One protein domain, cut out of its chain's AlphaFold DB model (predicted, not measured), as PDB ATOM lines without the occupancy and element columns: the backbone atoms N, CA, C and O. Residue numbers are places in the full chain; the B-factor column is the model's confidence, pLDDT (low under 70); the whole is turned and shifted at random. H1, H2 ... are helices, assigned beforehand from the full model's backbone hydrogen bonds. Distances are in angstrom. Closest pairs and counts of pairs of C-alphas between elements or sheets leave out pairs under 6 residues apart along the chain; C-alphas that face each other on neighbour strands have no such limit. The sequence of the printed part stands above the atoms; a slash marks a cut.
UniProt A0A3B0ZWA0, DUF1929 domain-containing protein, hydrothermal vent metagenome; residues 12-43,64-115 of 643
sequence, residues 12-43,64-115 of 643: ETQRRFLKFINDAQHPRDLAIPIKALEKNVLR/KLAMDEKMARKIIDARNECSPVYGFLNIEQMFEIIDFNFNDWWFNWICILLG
ATOM      1  N   GLU A  12      -7.063  20.526 -23.678       67.50
ATOM      2  CA  GLU A  12      -7.769  21.352 -24.654       67.50
ATOM      3  C   GLU A  12      -9.284  21.141 -24.568       67.50
ATOM      4  O   GLU A  12     -10.050  22.106 -24.552       67.50
ATOM      5  N   THR A  13      -9.729  19.899 -24.375       70.00
ATOM      6  CA  THR A  13     -11.121  19.593 -24.035       70.00
ATOM      7  C   THR A  13     -11.510  20.234 -22.707       70.00
ATOM      8  O   THR A  13     -12.582  20.830 -22.621       70.00
ATOM      9  N   GLN A  14     -10.641  20.202 -21.689       75.12
ATOM     10  CA  GLN A  14     -10.881  20.907 -20.424       75.12
ATOM     11  C   GLN A  14     -11.032  22.418 -20.633       75.12
ATOM     12  O   GLN A  14     -11.958  23.017 -20.094       75.12
ATOM     13  N   ARG A  15     -10.167  23.044 -21.443       73.31
ATOM     14  CA  ARG A  15     -10.262  24.478 -21.767       73.31
ATOM     15  C   ARG A  15     -11.567  24.823 -22.473       73.31
ATOM     16  O   ARG A  15     -12.226  25.785 -22.086       73.31
ATOM     17  N   ARG A  16     -11.972  24.034 -23.471       73.44
ATOM     18  CA  ARG A  16     -13.247  24.229 -24.185       73.44
ATOM     19  C   ARG A  16     -14.444  24.026 -23.269       73.44
ATOM     20  O   ARG A  16     -15.392  24.798 -23.338       73.44
ATOM     21  N   PHE A  17     -14.375  23.027 -22.395       75.44
ATOM     22  CA  PHE A  17     -15.382  22.751 -21.378       75.44
ATOM     23  C   PHE A  17     -15.545  23.917 -20.404       75.44
ATOM     24  O   PHE A  17     -16.658  24.393 -20.191       75.44
ATOM     25  N   LEU A  18     -14.436  24.438 -19.876       76.25
ATOM     26  CA  LEU A  18     -14.444  25.602 -18.992       76.25
ATOM     27  C   LEU A  18     -14.972  26.844 -19.697       76.25
ATOM     28  O   LEU A  18     -15.812  27.537 -19.136       76.25
ATOM     29  N   LYS A  19     -14.544  27.099 -20.938       74.62
ATOM     30  CA  LYS A  19     -15.064  28.211 -21.739       74.62
ATOM     31  C   LYS A  19     -16.575  28.087 -21.951       74.62
ATOM     32  O   LYS A  19     -17.299  29.031 -21.672       74.62
ATOM     33  N   PHE A  20     -17.056  26.914 -22.364       75.62
ATOM     34  CA  PHE A  20     -18.485  26.647 -22.563       75.62
ATOM     35  C   PHE A  20     -19.312  26.927 -21.300       75.62
ATOM     36  O   PHE A  20     -20.365  27.556 -21.377       75.62
ATOM     37  N   ILE A  21     -18.820  26.512 -20.130       79.81
ATOM     38  CA  ILE A  21     -19.496  26.756 -18.851       79.81
ATOM     39  C   ILE A  21     -19.390  28.214 -18.403       79.81
ATOM     40  O   ILE A  21     -20.358  28.769 -17.882       79.81
ATOM     41  N   ASN A  22     -18.229  28.841 -18.572       81.00
ATOM     42  CA  ASN A  22     -17.996  30.207 -18.114       81.00
ATOM     43  C   ASN A  22     -18.723  31.241 -18.985       81.00
ATOM     44  O   ASN A  22     -19.204  32.234 -18.444       81.00
ATOM     45  N   ASP A  23     -18.891  30.974 -20.283       78.19
ATOM     46  CA  ASP A  23     -19.590  31.864 -21.221       78.19
ATOM     47  C   ASP A  23     -21.129  31.805 -21.076       78.19
ATOM     48  O   ASP A  23     -21.828  32.728 -21.498       78.19
ATOM     49  N   ALA A  24     -21.686  30.749 -20.467       77.94
ATOM     50  CA  ALA A  24     -23.134  30.576 -20.308       77.94
ATOM     51  C   ALA A  24     -23.751  31.620 -19.357       77.94
ATOM     52  O   ALA A  24     -23.345  31.747 -18.204       77.94
ATOM     53  N   GLN A  25     -24.790  32.347 -19.763       75.94
ATOM     54  CA  GLN A  25     -25.429  33.340 -18.884       75.94
ATOM     55  C   GLN A  25     -26.652  32.786 -18.150       75.94
ATOM     56  O   GLN A  25     -26.999  33.250 -17.061       75.94
ATOM     57  N   HIS A  26     -27.293  31.764 -18.712       80.12
ATOM     58  CA  HIS A  26     -28.503  31.154 -18.186       80.12
ATOM     59  C   HIS A  26     -28.436  29.621 -18.235       80.12
ATOM     60  O   HIS A  26     -27.809  29.069 -19.135       80.12
ATOM     61  N   PRO A  27     -29.139  28.893 -17.339       78.62
ATOM     62  CA  PRO A  27     -29.124  27.422 -17.334       78.62
ATOM     63  C   PRO A  27     -29.528  26.793 -18.675       78.62
ATOM     64  O   PRO A  27     -28.986  25.770 -19.085       78.62
ATOM     65  N   ARG A  28     -30.434  27.446 -19.410       74.06
ATOM     66  CA  ARG A  28     -30.839  27.042 -20.765       74.06
ATOM     67  C   ARG A  28     -29.701  27.057 -21.793       74.06
ATOM     68  O   ARG A  28     -29.788  26.328 -22.771       74.06
ATOM     69  N   ASP A  29     -28.649  27.845 -21.568       70.62
ATOM     70  CA  ASP A  29     -27.496  27.929 -22.470       70.62
ATOM     71  C   ASP A  29     -26.640  26.650 -22.383       70.62
ATOM     72  O   ASP A  29     -25.946  26.301 -23.334       70.62
ATOM     73  N   LEU A  30     -26.734  25.916 -21.265       72.06
ATOM     74  CA  LEU A  30     -26.095  24.610 -21.064       72.06
ATOM     75  C   LEU A  30     -27.039  23.437 -21.388       72.06
ATOM     76  O   LEU A  30     -26.585  22.358 -21.767       72.06
ATOM     77  N   ALA A  31     -28.354  23.640 -21.275       71.75
ATOM     78  CA  ALA A  31     -29.379  22.619 -21.489       71.75
ATOM     79  C   ALA A  31     -29.840  22.542 -22.965       71.75
ATOM     80  O   ALA A  31     -31.009  22.746 -23.283       71.75
ATOM     81  N   ILE A  32     -28.907  22.271 -23.884       65.31
ATOM     82  CA  ILE A  32     -29.138  22.301 -25.344       65.31
ATOM     83  C   ILE A  32     -29.727  20.967 -25.848       65.31
ATOM     84  O   ILE A  32     -29.185  19.926 -25.501       65.31
ATOM     85  N   PRO A  33     -30.762  20.925 -26.710       63.53
ATOM     86  CA  PRO A  33     -31.298  19.677 -27.279       63.53
ATOM     87  C   PRO A  33     -30.262  18.798 -28.008       63.53
ATOM     88  O   PRO A  33     -29.598  19.268 -28.933       63.53
ATOM     89  N   ILE A  34     -30.200  17.494 -27.699       58.72
ATOM     90  CA  ILE A  34     -29.301  16.517 -28.349       58.72
ATOM     91  C   ILE A  34     -29.528  16.471 -29.865       58.72
ATOM     92  O   ILE A  34     -28.565  16.457 -30.616       58.72
ATOM     93  N   LYS A  35     -30.770  16.552 -30.363       55.41
ATOM     94  CA  LYS A  35     -31.039  16.563 -31.819       55.41
ATOM     95  C   LYS A  35     -30.465  17.795 -32.542       55.41
ATOM     96  O   LYS A  35     -30.125  17.711 -33.721       55.41
ATOM     97  N   ALA A  36     -30.333  18.935 -31.855       48.75
ATOM     98  CA  ALA A  36     -29.643  20.113 -32.395       48.75
ATOM     99  C   ALA A  36     -28.114  19.909 -32.445       48.75
ATOM    100  O   ALA A  36     -27.415  20.581 -33.202       48.75
ATOM    101  N   LEU A  37     -27.611  18.955 -31.661       48.41
ATOM    102  CA  LEU A  37     -26.204  18.614 -31.511       48.41
ATOM    103  C   LEU A  37     -25.791  17.441 -32.427       48.41
ATOM    104  O   LEU A  37     -24.745  17.518 -33.062       48.41
ATOM    105  N   GLU A  38     -26.642  16.424 -32.600       45.56
ATOM    106  CA  GLU A  38     -26.452  15.258 -33.484       45.56
ATOM    107  C   GLU A  38     -26.413  15.608 -34.975       45.56
ATOM    108  O   GLU A  38     -25.731  14.933 -35.744       45.56
ATOM    109  N   LYS A  39     -27.079  16.693 -35.399       44.72
ATOM    110  CA  LYS A  39     -26.973  17.207 -36.778       44.72
ATOM    111  C   LYS A  39     -25.534  17.558 -37.197       44.72
ATOM    112  O   LYS A  39     -25.309  17.732 -38.387       44.72
ATOM    113  N   ASN A  40     -24.593  17.635 -36.249       38.81
ATOM    114  CA  ASN A  40     -23.219  18.094 -36.459       38.81
ATOM    115  C   ASN A  40     -22.129  17.074 -36.054       38.81
ATOM    116  O   ASN A  40     -20.976  17.484 -35.951       38.81
ATOM    117  N   VAL A  41     -22.457  15.812 -35.720       38.28
ATOM    118  CA  VAL A  41     -21.486  14.914 -35.039       38.28
ATOM    119  C   VAL A  41     -21.212  13.572 -35.733       38.28
ATOM    120  O   VAL A  41     -20.108  13.072 -35.586       38.28
ATOM    121  N   LEU A  42     -22.107  12.985 -36.531       35.34
ATOM    122  CA  LEU A  42     -21.832  11.683 -37.170       35.34
ATOM    123  C   LEU A  42     -22.686  11.495 -38.422       35.34
ATOM    124  O   LEU A  42     -23.825  11.060 -38.270       35.34
ATOM    125  N   ARG A  43     -22.185  11.778 -39.635       37.16
ATOM    126  CA  ARG A  43     -22.798  11.255 -40.877       37.16
ATOM    127  C   ARG A  43     -21.779  11.050 -41.998       37.16
ATOM    128  O   ARG A  43     -21.577  11.935 -42.817       37.16
ATOM    129  N   LYS A  64     -34.657  15.259 -25.461       58.56
ATOM    130  CA  LYS A  64     -33.462  14.940 -24.677       58.56
ATOM    131  C   LYS A  64     -32.497  16.119 -24.798       58.56
ATOM    132  O   LYS A  64     -31.998  16.395 -25.887       58.56
ATOM    133  N   LEU A  65     -32.285  16.840 -23.704       59.78
ATOM    134  CA  LEU A  65     -31.288  17.912 -23.592       59.78
ATOM    135  C   LEU A  65     -29.903  17.282 -23.437       59.78
ATOM    136  O   LEU A  65     -29.826  16.122 -23.086       59.78
ATOM    137  N   ALA A  66     -28.813  17.986 -23.714       58.19
ATOM    138  CA  ALA A  66     -27.443  17.504 -23.530       58.19
ATOM    139  C   ALA A  66     -26.958  17.658 -22.093       58.19
ATOM    140  O   ALA A  66     -25.947  17.072 -21.742       58.19
ATOM    141  N   MET A  67     -27.691  18.430 -21.290       72.75
ATOM    142  CA  MET A  67     -27.601  18.560 -19.841       72.75
ATOM    143  C   MET A  67     -29.005  18.896 -19.340       72.75
ATOM    144  O   MET A  67     -29.706  19.681 -19.981       72.75
ATOM    145  N   ASP A  68     -29.452  18.306 -18.231       75.88
ATOM    146  CA  ASP A  68     -30.742  18.694 -17.659       75.88
ATOM    147  C   ASP A  68     -30.674  20.098 -17.022       75.88
ATOM    148  O   ASP A  68     -29.623  20.552 -16.560       75.88
ATOM    149  N   GLU A  69     -31.805  20.809 -16.992       77.94
ATOM    150  CA  GLU A  69     -31.856  22.203 -16.530       77.94
ATOM    151  C   GLU A  69     -31.495  22.355 -15.039       77.94
ATOM    152  O   GLU A  69     -30.990  23.395 -14.608       77.94
ATOM    153  N   LYS A  70     -31.724  21.314 -14.229       82.69
ATOM    154  CA  LYS A  70     -31.405  21.321 -12.797       82.69
ATOM    155  C   LYS A  70     -29.893  21.255 -12.587       82.69
ATOM    156  O   LYS A  70     -29.372  21.967 -11.730       82.69
ATOM    157  N   MET A  71     -29.197  20.433 -13.365       81.56
ATOM    158  CA  MET A  71     -27.744  20.329 -13.349       81.56
ATOM    159  C   MET A  71     -27.094  21.586 -13.928       81.56
ATOM    160  O   MET A  71     -26.180  22.132 -13.315       81.56
ATOM    161  N   ALA A  72     -27.636  22.124 -15.024       82.81
ATOM    162  CA  ALA A  72     -27.189  23.395 -15.592       82.81
ATOM    163  C   ALA A  72     -27.275  24.554 -14.586       82.81
ATOM    164  O   ALA A  72     -26.356  25.364 -14.477       82.81
ATOM    165  N   ARG A  73     -28.360  24.609 -13.803       87.50
ATOM    166  CA  ARG A  73     -28.537  25.609 -12.745       87.50
ATOM    167  C   ARG A  73     -27.510  25.449 -11.630       87.50
ATOM    168  O   ARG A  73     -26.857  26.425 -11.287       87.50
ATOM    169  N   LYS A  74     -27.288  24.219 -11.152       87.19
ATOM    170  CA  LYS A  74     -26.231  23.929 -10.169       87.19
ATOM    171  C   LYS A  74     -24.853  24.377 -10.651       87.19
ATOM    172  O   LYS A  74     -24.104  24.941  -9.865       87.19
ATOM    173  N   ILE A  75     -24.526  24.129 -11.920       85.31
ATOM    174  CA  ILE A  75     -23.242  24.526 -12.505       85.31
ATOM    175  C   ILE A  75     -23.086  26.047 -12.524       85.31
ATOM    176  O   ILE A  75     -22.043  26.551 -12.116       85.31
ATOM    177  N   ILE A  76     -24.114  26.782 -12.954       85.00
ATOM    178  CA  ILE A  76     -24.068  28.249 -13.002       85.00
ATOM    179  C   ILE A  76     -24.007  28.861 -11.601       85.00
ATOM    180  O   ILE A  76     -23.225  29.787 -11.388       85.00
ATOM    181  N   ASP A  77     -24.781  28.340 -10.651       88.12
ATOM    182  CA  ASP A  77     -24.770  28.821  -9.267       88.12
ATOM    183  C   ASP A  77     -23.384  28.591  -8.638       88.12
ATOM    184  O   ASP A  77     -22.761  29.540  -8.163       88.12
ATOM    185  N   ALA A  78     -22.834  27.377  -8.762       86.50
ATOM    186  CA  ALA A  78     -21.490  27.031  -8.291       86.50
ATOM    187  C   ALA A  78     -20.391  27.889  -8.936       86.50
ATOM    188  O   ALA A  78     -19.461  28.338  -8.263       86.50
ATOM    189  N   ARG A  79     -20.496  28.150 -10.243       87.94
ATOM    190  CA  ARG A  79     -19.567  29.027 -10.960       87.94
ATOM    191  C   ARG A  79     -19.606  30.446 -10.395       87.94
ATOM    192  O   ARG A  79     -18.555  31.031 -10.143       87.94
ATOM    193  N   ASN A  80     -20.806  30.996 -10.214       83.19
ATOM    194  CA  ASN A  80     -21.001  32.358  -9.723       83.19
ATOM    195  C   ASN A  80     -20.562  32.508  -8.256       83.19
ATOM    196  O   ASN A  80     -20.073  33.573  -7.886       83.19
ATOM    197  N   GLU A  81     -20.700  31.458  -7.441       84.44
ATOM    198  CA  GLU A  81     -20.160  31.403  -6.077       84.44
ATOM    199  C   GLU A  81     -18.624  31.339  -6.061       84.44
ATOM    200  O   GLU A  81     -17.996  31.973  -5.215       84.44
ATOM    201  N   CYS A  82     -18.011  30.615  -7.004       82.69
ATOM    202  CA  CYS A  82     -16.556  30.489  -7.110       82.69
ATOM    203  C   CYS A  82     -15.897  31.793  -7.591       82.69
ATOM    204  O   CYS A  82     -14.989  32.323  -6.949       82.69
ATOM    205  N   SER A  83     -16.372  32.339  -8.713       78.50
ATOM    206  CA  SER A  83     -16.001  33.670  -9.182       78.50
ATOM    207  C   SER A  83     -17.065  34.211 -10.138       78.50
ATOM    208  O   SER A  83     -17.158  33.753 -11.277       78.50
ATOM    209  N   PRO A  84     -17.824  35.247  -9.754       66.88
ATOM    210  CA  PRO A  84     -18.826  35.831 -10.641       66.88
ATOM    211  C   PRO A  84     -18.207  36.608 -11.816       66.88
ATOM    212  O   PRO A  84     -18.917  36.951 -12.755       66.88
ATOM    213  N   VAL A  85     -16.897  36.890 -11.769       69.06
ATOM    214  CA  VAL A  85     -16.168  37.623 -12.819       69.06
ATOM    215  C   VAL A  85     -15.402  36.682 -13.750       69.06
ATOM    216  O   VAL A  85     -15.403  36.903 -14.956       69.06
ATOM    217  N   TYR A  86     -14.751  35.646 -13.213       70.38
ATOM    218  CA  TYR A  86     -13.857  34.771 -13.988       70.38
ATOM    219  C   TYR A  86     -14.376  33.337 -14.153       70.38
ATOM    220  O   TYR A  86     -13.815  32.573 -14.935       70.38
ATOM    221  N   GLY A  87     -15.441  32.968 -13.439       84.62
ATOM    222  CA  GLY A  87     -15.952  31.604 -13.383       84.62
ATOM    223  C   GLY A  87     -14.947  30.602 -12.808       84.62
ATOM    224  O   GLY A  87     -14.144  30.942 -11.939       84.62
ATOM    225  N   PHE A  88     -14.998  29.354 -13.280       84.62
ATOM    226  CA  PHE A  88     -14.025  28.326 -12.897       84.62
ATOM    227  C   PHE A  88     -12.691  28.553 -13.620       84.62
ATOM    228  O   PHE A  88     -12.673  28.728 -14.840       84.62
ATOM    229  N   LEU A  89     -11.567  28.496 -12.900       80.12
ATOM    230  CA  LEU A  89     -10.227  28.671 -13.482       80.12
ATOM    231  C   LEU A  89      -9.650  27.361 -14.030       80.12
ATOM    232  O   LEU A  89      -8.821  27.370 -14.938       80.12
ATOM    233  N   ASN A  90     -10.072  26.232 -13.466       79.88
ATOM    234  CA  ASN A  90      -9.716  24.894 -13.914       79.88
ATOM    235  C   ASN A  90     -10.877  23.922 -13.647       79.88
ATOM    236  O   ASN A  90     -11.820  24.237 -12.919       79.88
ATOM    237  N   ILE A  91     -10.822  22.738 -14.260       75.56
ATOM    238  CA  ILE A  91     -11.921  21.770 -14.169       75.56
ATOM    239  C   ILE A  91     -12.005  21.112 -12.782       75.56
ATOM    240  O   ILE A  91     -13.083  20.693 -12.367       75.56
ATOM    241  N   GLU A  92     -10.893  21.068 -12.041       79.00
ATOM    242  CA  GLU A  92     -10.832  20.510 -10.685       79.00
ATOM    243  C   GLU A  92     -11.665  21.344  -9.706       79.00
ATOM    244  O   GLU A  92     -12.463  20.775  -8.970       79.00
ATOM    245  N   GLN A  93     -11.592  22.679  -9.782       79.00
ATOM    246  CA  GLN A  93     -12.427  23.588  -8.985       79.00
ATOM    247  C   GLN A  93     -13.922  23.316  -9.168       79.00
ATOM    248  O   GLN A  93     -14.689  23.355  -8.209       79.00
ATOM    249  N   MET A  94     -14.348  23.010 -10.396       78.06
ATOM    250  CA  MET A  94     -15.739  22.645 -10.649       78.06
ATOM    251  C   MET A  94     -16.090  21.301  -9.994       78.06
ATOM    252  O   MET A  94     -17.138  21.188  -9.359       78.06
ATOM    253  N   PHE A  95     -15.227  20.288 -10.130       76.25
ATOM    254  CA  PHE A  95     -15.446  18.957  -9.551       76.25
ATOM    255  C   PHE A  95     -15.366  18.927  -8.017       76.25
ATOM    256  O   PHE A  95     -15.898  18.006  -7.399       76.25
ATOM    257  N   GLU A  96     -14.719  19.910  -7.389       77.81
ATOM    258  CA  GLU A  96     -14.714  20.071  -5.932       77.81
ATOM    259  C   GLU A  96     -16.045  20.613  -5.395       77.81
ATOM    260  O   GLU A  96     -16.471  20.221  -4.307       77.81
ATOM    261  N   ILE A  97     -16.706  21.492  -6.153       77.25
ATOM    262  CA  ILE A  97     -17.944  22.168  -5.737       77.25
ATOM    263  C   ILE A  97     -19.184  21.356  -6.140       77.25
ATOM    264  O   ILE A  97     -20.183  21.326  -5.418       77.25
ATOM    265  N   ILE A  98     -19.130  20.678  -7.287       75.06
ATOM    266  CA  ILE A  98     -20.252  19.932  -7.854       75.06
ATOM    267  C   ILE A  98     -19.967  18.438  -7.748       75.06
ATOM    268  O   ILE A  98     -19.042  17.933  -8.379       75.06
ATOM    269  N   ASP A  99     -20.802  17.719  -6.993       70.56
ATOM    270  CA  ASP A  99     -20.704  16.261  -6.892       70.56
ATOM    271  C   ASP A  99     -21.021  15.626  -8.256       70.56
ATOM    272  O   ASP A  99     -22.143  15.724  -8.765       70.56
ATOM    273  N   PHE A 100     -19.993  15.048  -8.875       66.44
ATOM    274  CA  PHE A 100     -19.983  14.700 -10.290       66.44
ATOM    275  C   PHE A 100     -19.892  13.190 -10.489       66.44
ATOM    276  O   PHE A 100     -18.985  12.530  -9.977       66.44
ATOM    277  N   ASN A 101     -20.788  12.636 -11.304       66.38
ATOM    278  CA  ASN A 101     -20.684  11.257 -11.757       66.38
ATOM    279  C   ASN A 101     -20.197  11.231 -13.211       66.38
ATOM    280  O   ASN A 101     -20.932  11.558 -14.135       66.38
ATOM    281  N   PHE A 102     -18.955  10.794 -13.428       61.53
ATOM    282  CA  PHE A 102     -18.330  10.712 -14.759       61.53
ATOM    283  C   PHE A 102     -19.023   9.736 -15.729       61.53
ATOM    284  O   PHE A 102     -18.698   9.717 -16.915       61.53
ATOM    285  N   ASN A 103     -19.965   8.923 -15.239       60.59
ATOM    286  CA  ASN A 103     -20.806   8.057 -16.066       60.59
ATOM    287  C   ASN A 103     -22.151   8.691 -16.428       60.59
ATOM    288  O   ASN A 103     -22.947   8.053 -17.118       60.59
ATOM    289  N   ASP A 104     -22.425   9.913 -15.972       68.25
ATOM    290  CA  ASP A 104     -23.637  10.598 -16.371       68.25
ATOM    291  C   ASP A 104     -23.635  10.813 -17.886       68.25
ATOM    292  O   ASP A 104     -22.654  11.242 -18.503       68.25
ATOM    293  N   TRP A 105     -24.769  10.484 -18.497       65.62
ATOM    294  CA  TRP A 105     -24.948  10.500 -19.943       65.62
ATOM    295  C   TRP A 105     -24.642  11.885 -20.541       65.62
ATOM    296  O   TRP A 105     -23.997  11.966 -21.583       65.62
ATOM    297  N   TRP A 106     -25.020  12.962 -19.849       67.81
ATOM    298  CA  TRP A 106     -24.809  14.345 -20.276       67.81
ATOM    299  C   TRP A 106     -23.319  14.726 -20.330       67.81
ATOM    300  O   TRP A 106     -22.882  15.398 -21.261       67.81
ATOM    301  N   PHE A 107     -22.499  14.232 -19.395       68.62
ATOM    302  CA  PHE A 107     -21.062  14.508 -19.387       68.62
ATOM    303  C   PHE A 107     -20.355  13.845 -20.567       68.62
ATOM    304  O   PHE A 107     -19.556  14.488 -21.240       68.62
ATOM    305  N   ASN A 108     -20.691  12.587 -20.875       66.50
ATOM    306  CA  ASN A 108     -20.154  11.920 -22.063       66.50
ATOM    307  C   ASN A 108     -20.513  12.687 -23.349       66.50
ATOM    308  O   ASN A 108     -19.659  12.841 -24.219       66.50
ATOM    309  N   TRP A 109     -21.731  13.231 -23.443       66.56
ATOM    310  CA  TRP A 109     -22.142  14.067 -24.574       66.56
ATOM    311  C   TRP A 109     -21.354  15.373 -24.668       66.56
ATOM    312  O   TRP A 109     -20.902  15.725 -25.753       66.56
ATOM    313  N   ILE A 110     -21.117  16.079 -23.562       65.88
ATOM    314  CA  ILE A 110     -20.303  17.304 -23.597       65.88
ATOM    315  C   ILE A 110     -18.846  16.994 -23.967       65.88
ATOM    316  O   ILE A 110     -18.242  17.734 -24.744       65.88
ATOM    317  N   CYS A 111     -18.295  15.879 -23.484       65.56
ATOM    318  CA  CYS A 111     -16.962  15.417 -23.870       65.56
ATOM    319  C   CYS A 111     -16.861  15.128 -25.373       65.56
ATOM    320  O   CYS A 111     -15.843  15.452 -25.970       65.56
ATOM    321  N   ILE A 112     -17.912  14.592 -26.002       65.69
ATOM    322  CA  ILE A 112     -17.985  14.445 -27.467       65.69
ATOM    323  C   ILE A 112     -18.044  15.818 -28.147       65.69
ATOM    324  O   ILE A 112     -17.337  16.083 -29.115       65.69
ATOM    325  N   LEU A 113     -18.873  16.725 -27.630       65.25
ATOM    326  CA  LEU A 113     -19.127  18.022 -28.260       65.25
ATOM    327  C   LEU A 113     -17.945  18.978 -28.225       65.25
ATOM    328  O   LEU A 113     -17.780  19.782 -29.144       65.25
ATOM    329  N   LEU A 114     -17.171  18.935 -27.149       68.94
ATOM    330  CA  LEU A 114     -16.043  19.830 -26.923       68.94
ATOM    331  C   LEU A 114     -14.706  19.114 -27.134       68.94
ATOM    332  O   LEU A 114     -13.675  19.770 -27.281       68.94
ATOM    333  N   GLY A 115     -14.725  17.786 -27.206       67.06
ATOM    334  CA  GLY A 115     -13.539  16.976 -27.404       67.06
ATOM    335  C   GLY A 115     -13.127  16.798 -28.857       67.06
ATOM    336  O   GLY A 115     -13.657  17.414 -29.793       67.06
TER     337      GLY A 115
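Overview. This is residues 12 to 43 and 64 to 115 of the 643 residues of the protein "DUF1929 domain-containing protein" of hydrothermal vent metagenome (UniProt A0A3B0ZWA0). This is an elongated cluster of short helices set at steep angles to one another, with the longest helix, H4, near one end; the short H2 packs on H4, and the far end of H5 meets the second half of H4 nearly at a right angle. The beginning of H1 and the far end of H6 make another nearly right-angled corner nearer the centre of the whole, while the small H3 and the residues that run from it to the cut at Arg 43 lie toward the other end of the long axis. The printed part has 84 residues with six named helices, in the order H1 H2 H3 H4 H5 H6, and no named strand; its class is all helix, with 52 residues in the helices. The whole is compact, with a radius of gyration of the C-alphas of 12.4 A, and its C-alphas span 39 by 24 by 23 A.

Along the chain. H4, residues 69 to 82, is the longest helix by residues, with 19.8 A from its first to its last C-alpha; it begins at C-alpha 69 at (-31.856, 22.203, -16.530). H1, residues 12 to 23, is 16.2 A long and begins at C-alpha 12 at (-7.769, 21.352, -24.654). H6, residues 105 to 114, is 14.7 A long and ends at C-alpha 114 at (-16.043, 19.830, -26.923). H5, residues 91 to 97, is 10.4 A long. H2 is residues 27 to 30 and H3 is residues 34 to 38; they measure 5.6 A and 6.0 A from first to last C-alpha.

Arrangement. H4 touches H2, H5 and H1. With H2 the closest C-alphas are those of Pro 27 and Ala 72, 4.8 A apart. H4 touches H5 with residues 75 to 79 alone; the closest C-alphas, those of Ala 78 and Ile 97, are 6.5 A apart, and the two lines are about perpendicular at 83 degrees. H4 and H1 only just touch, with 3 pairs of C-alphas within 8 A, through residues 75 to 79 of H4 and residues 21 to 22 of H1 alone. Their closest C-alphas are those of Asn 22 and Arg 79, 7.4 A apart, and their lines are about perpendicular at 90 degrees. H1 touches H6 with residues 13 to 17 alone; the closest C-alphas are those of Thr 13 and Leu 114, 5.7 A apart, and the lines are about perpendicular at 76 degrees. The packing of the helices is mostly crossed: of 3 pairs that touch and have a tilt, 0 are at a shallow tilt. H1 and H5 are close but not clearly touching, with the closest C-alphas, those of Gln 14 and Ile 91, 6.4 A apart; they run the same way at a steep tilt of 53 degrees. H1 and H2 are also close but not clearly touching, with the C-alphas of Ile 21 and Leu 30 closest at 7.3 A. H3 touches no helix but is close to H6, not clearly touching it, with the C-alphas of Leu 37 and Leu 113 closest at 7.8 A. Among the pairs that are apart are H4 and H6, H5 and H6, and H2 and H3. Every O i to N i+4 pair is within hydrogen-bond range in H1, H3, H4, H5 and H6, and H2, with four residues, is too short for such a pair.

Size, cuts and confidence. The C-alphas of Arg 43 and Glu 81 are the two farthest apart, at 40.3 A, while those of Glu 12 and Gly 115, the first and last printed, are 7.7 A apart. Residues 44 to 63 are not printed, and C-alphas 43 and 64 are 19.7 A apart across this cut, in the link from H3 to H4. Of the links that are printed whole, H1 to H2 and H2 to H3 are tight, H4 to H5 and H5 to H6 are short, and none is long. The mean pLDDT of the printed part is 70.8, and 34 residues are under 70, among them residues 32 to 43 and residues 100 to 115.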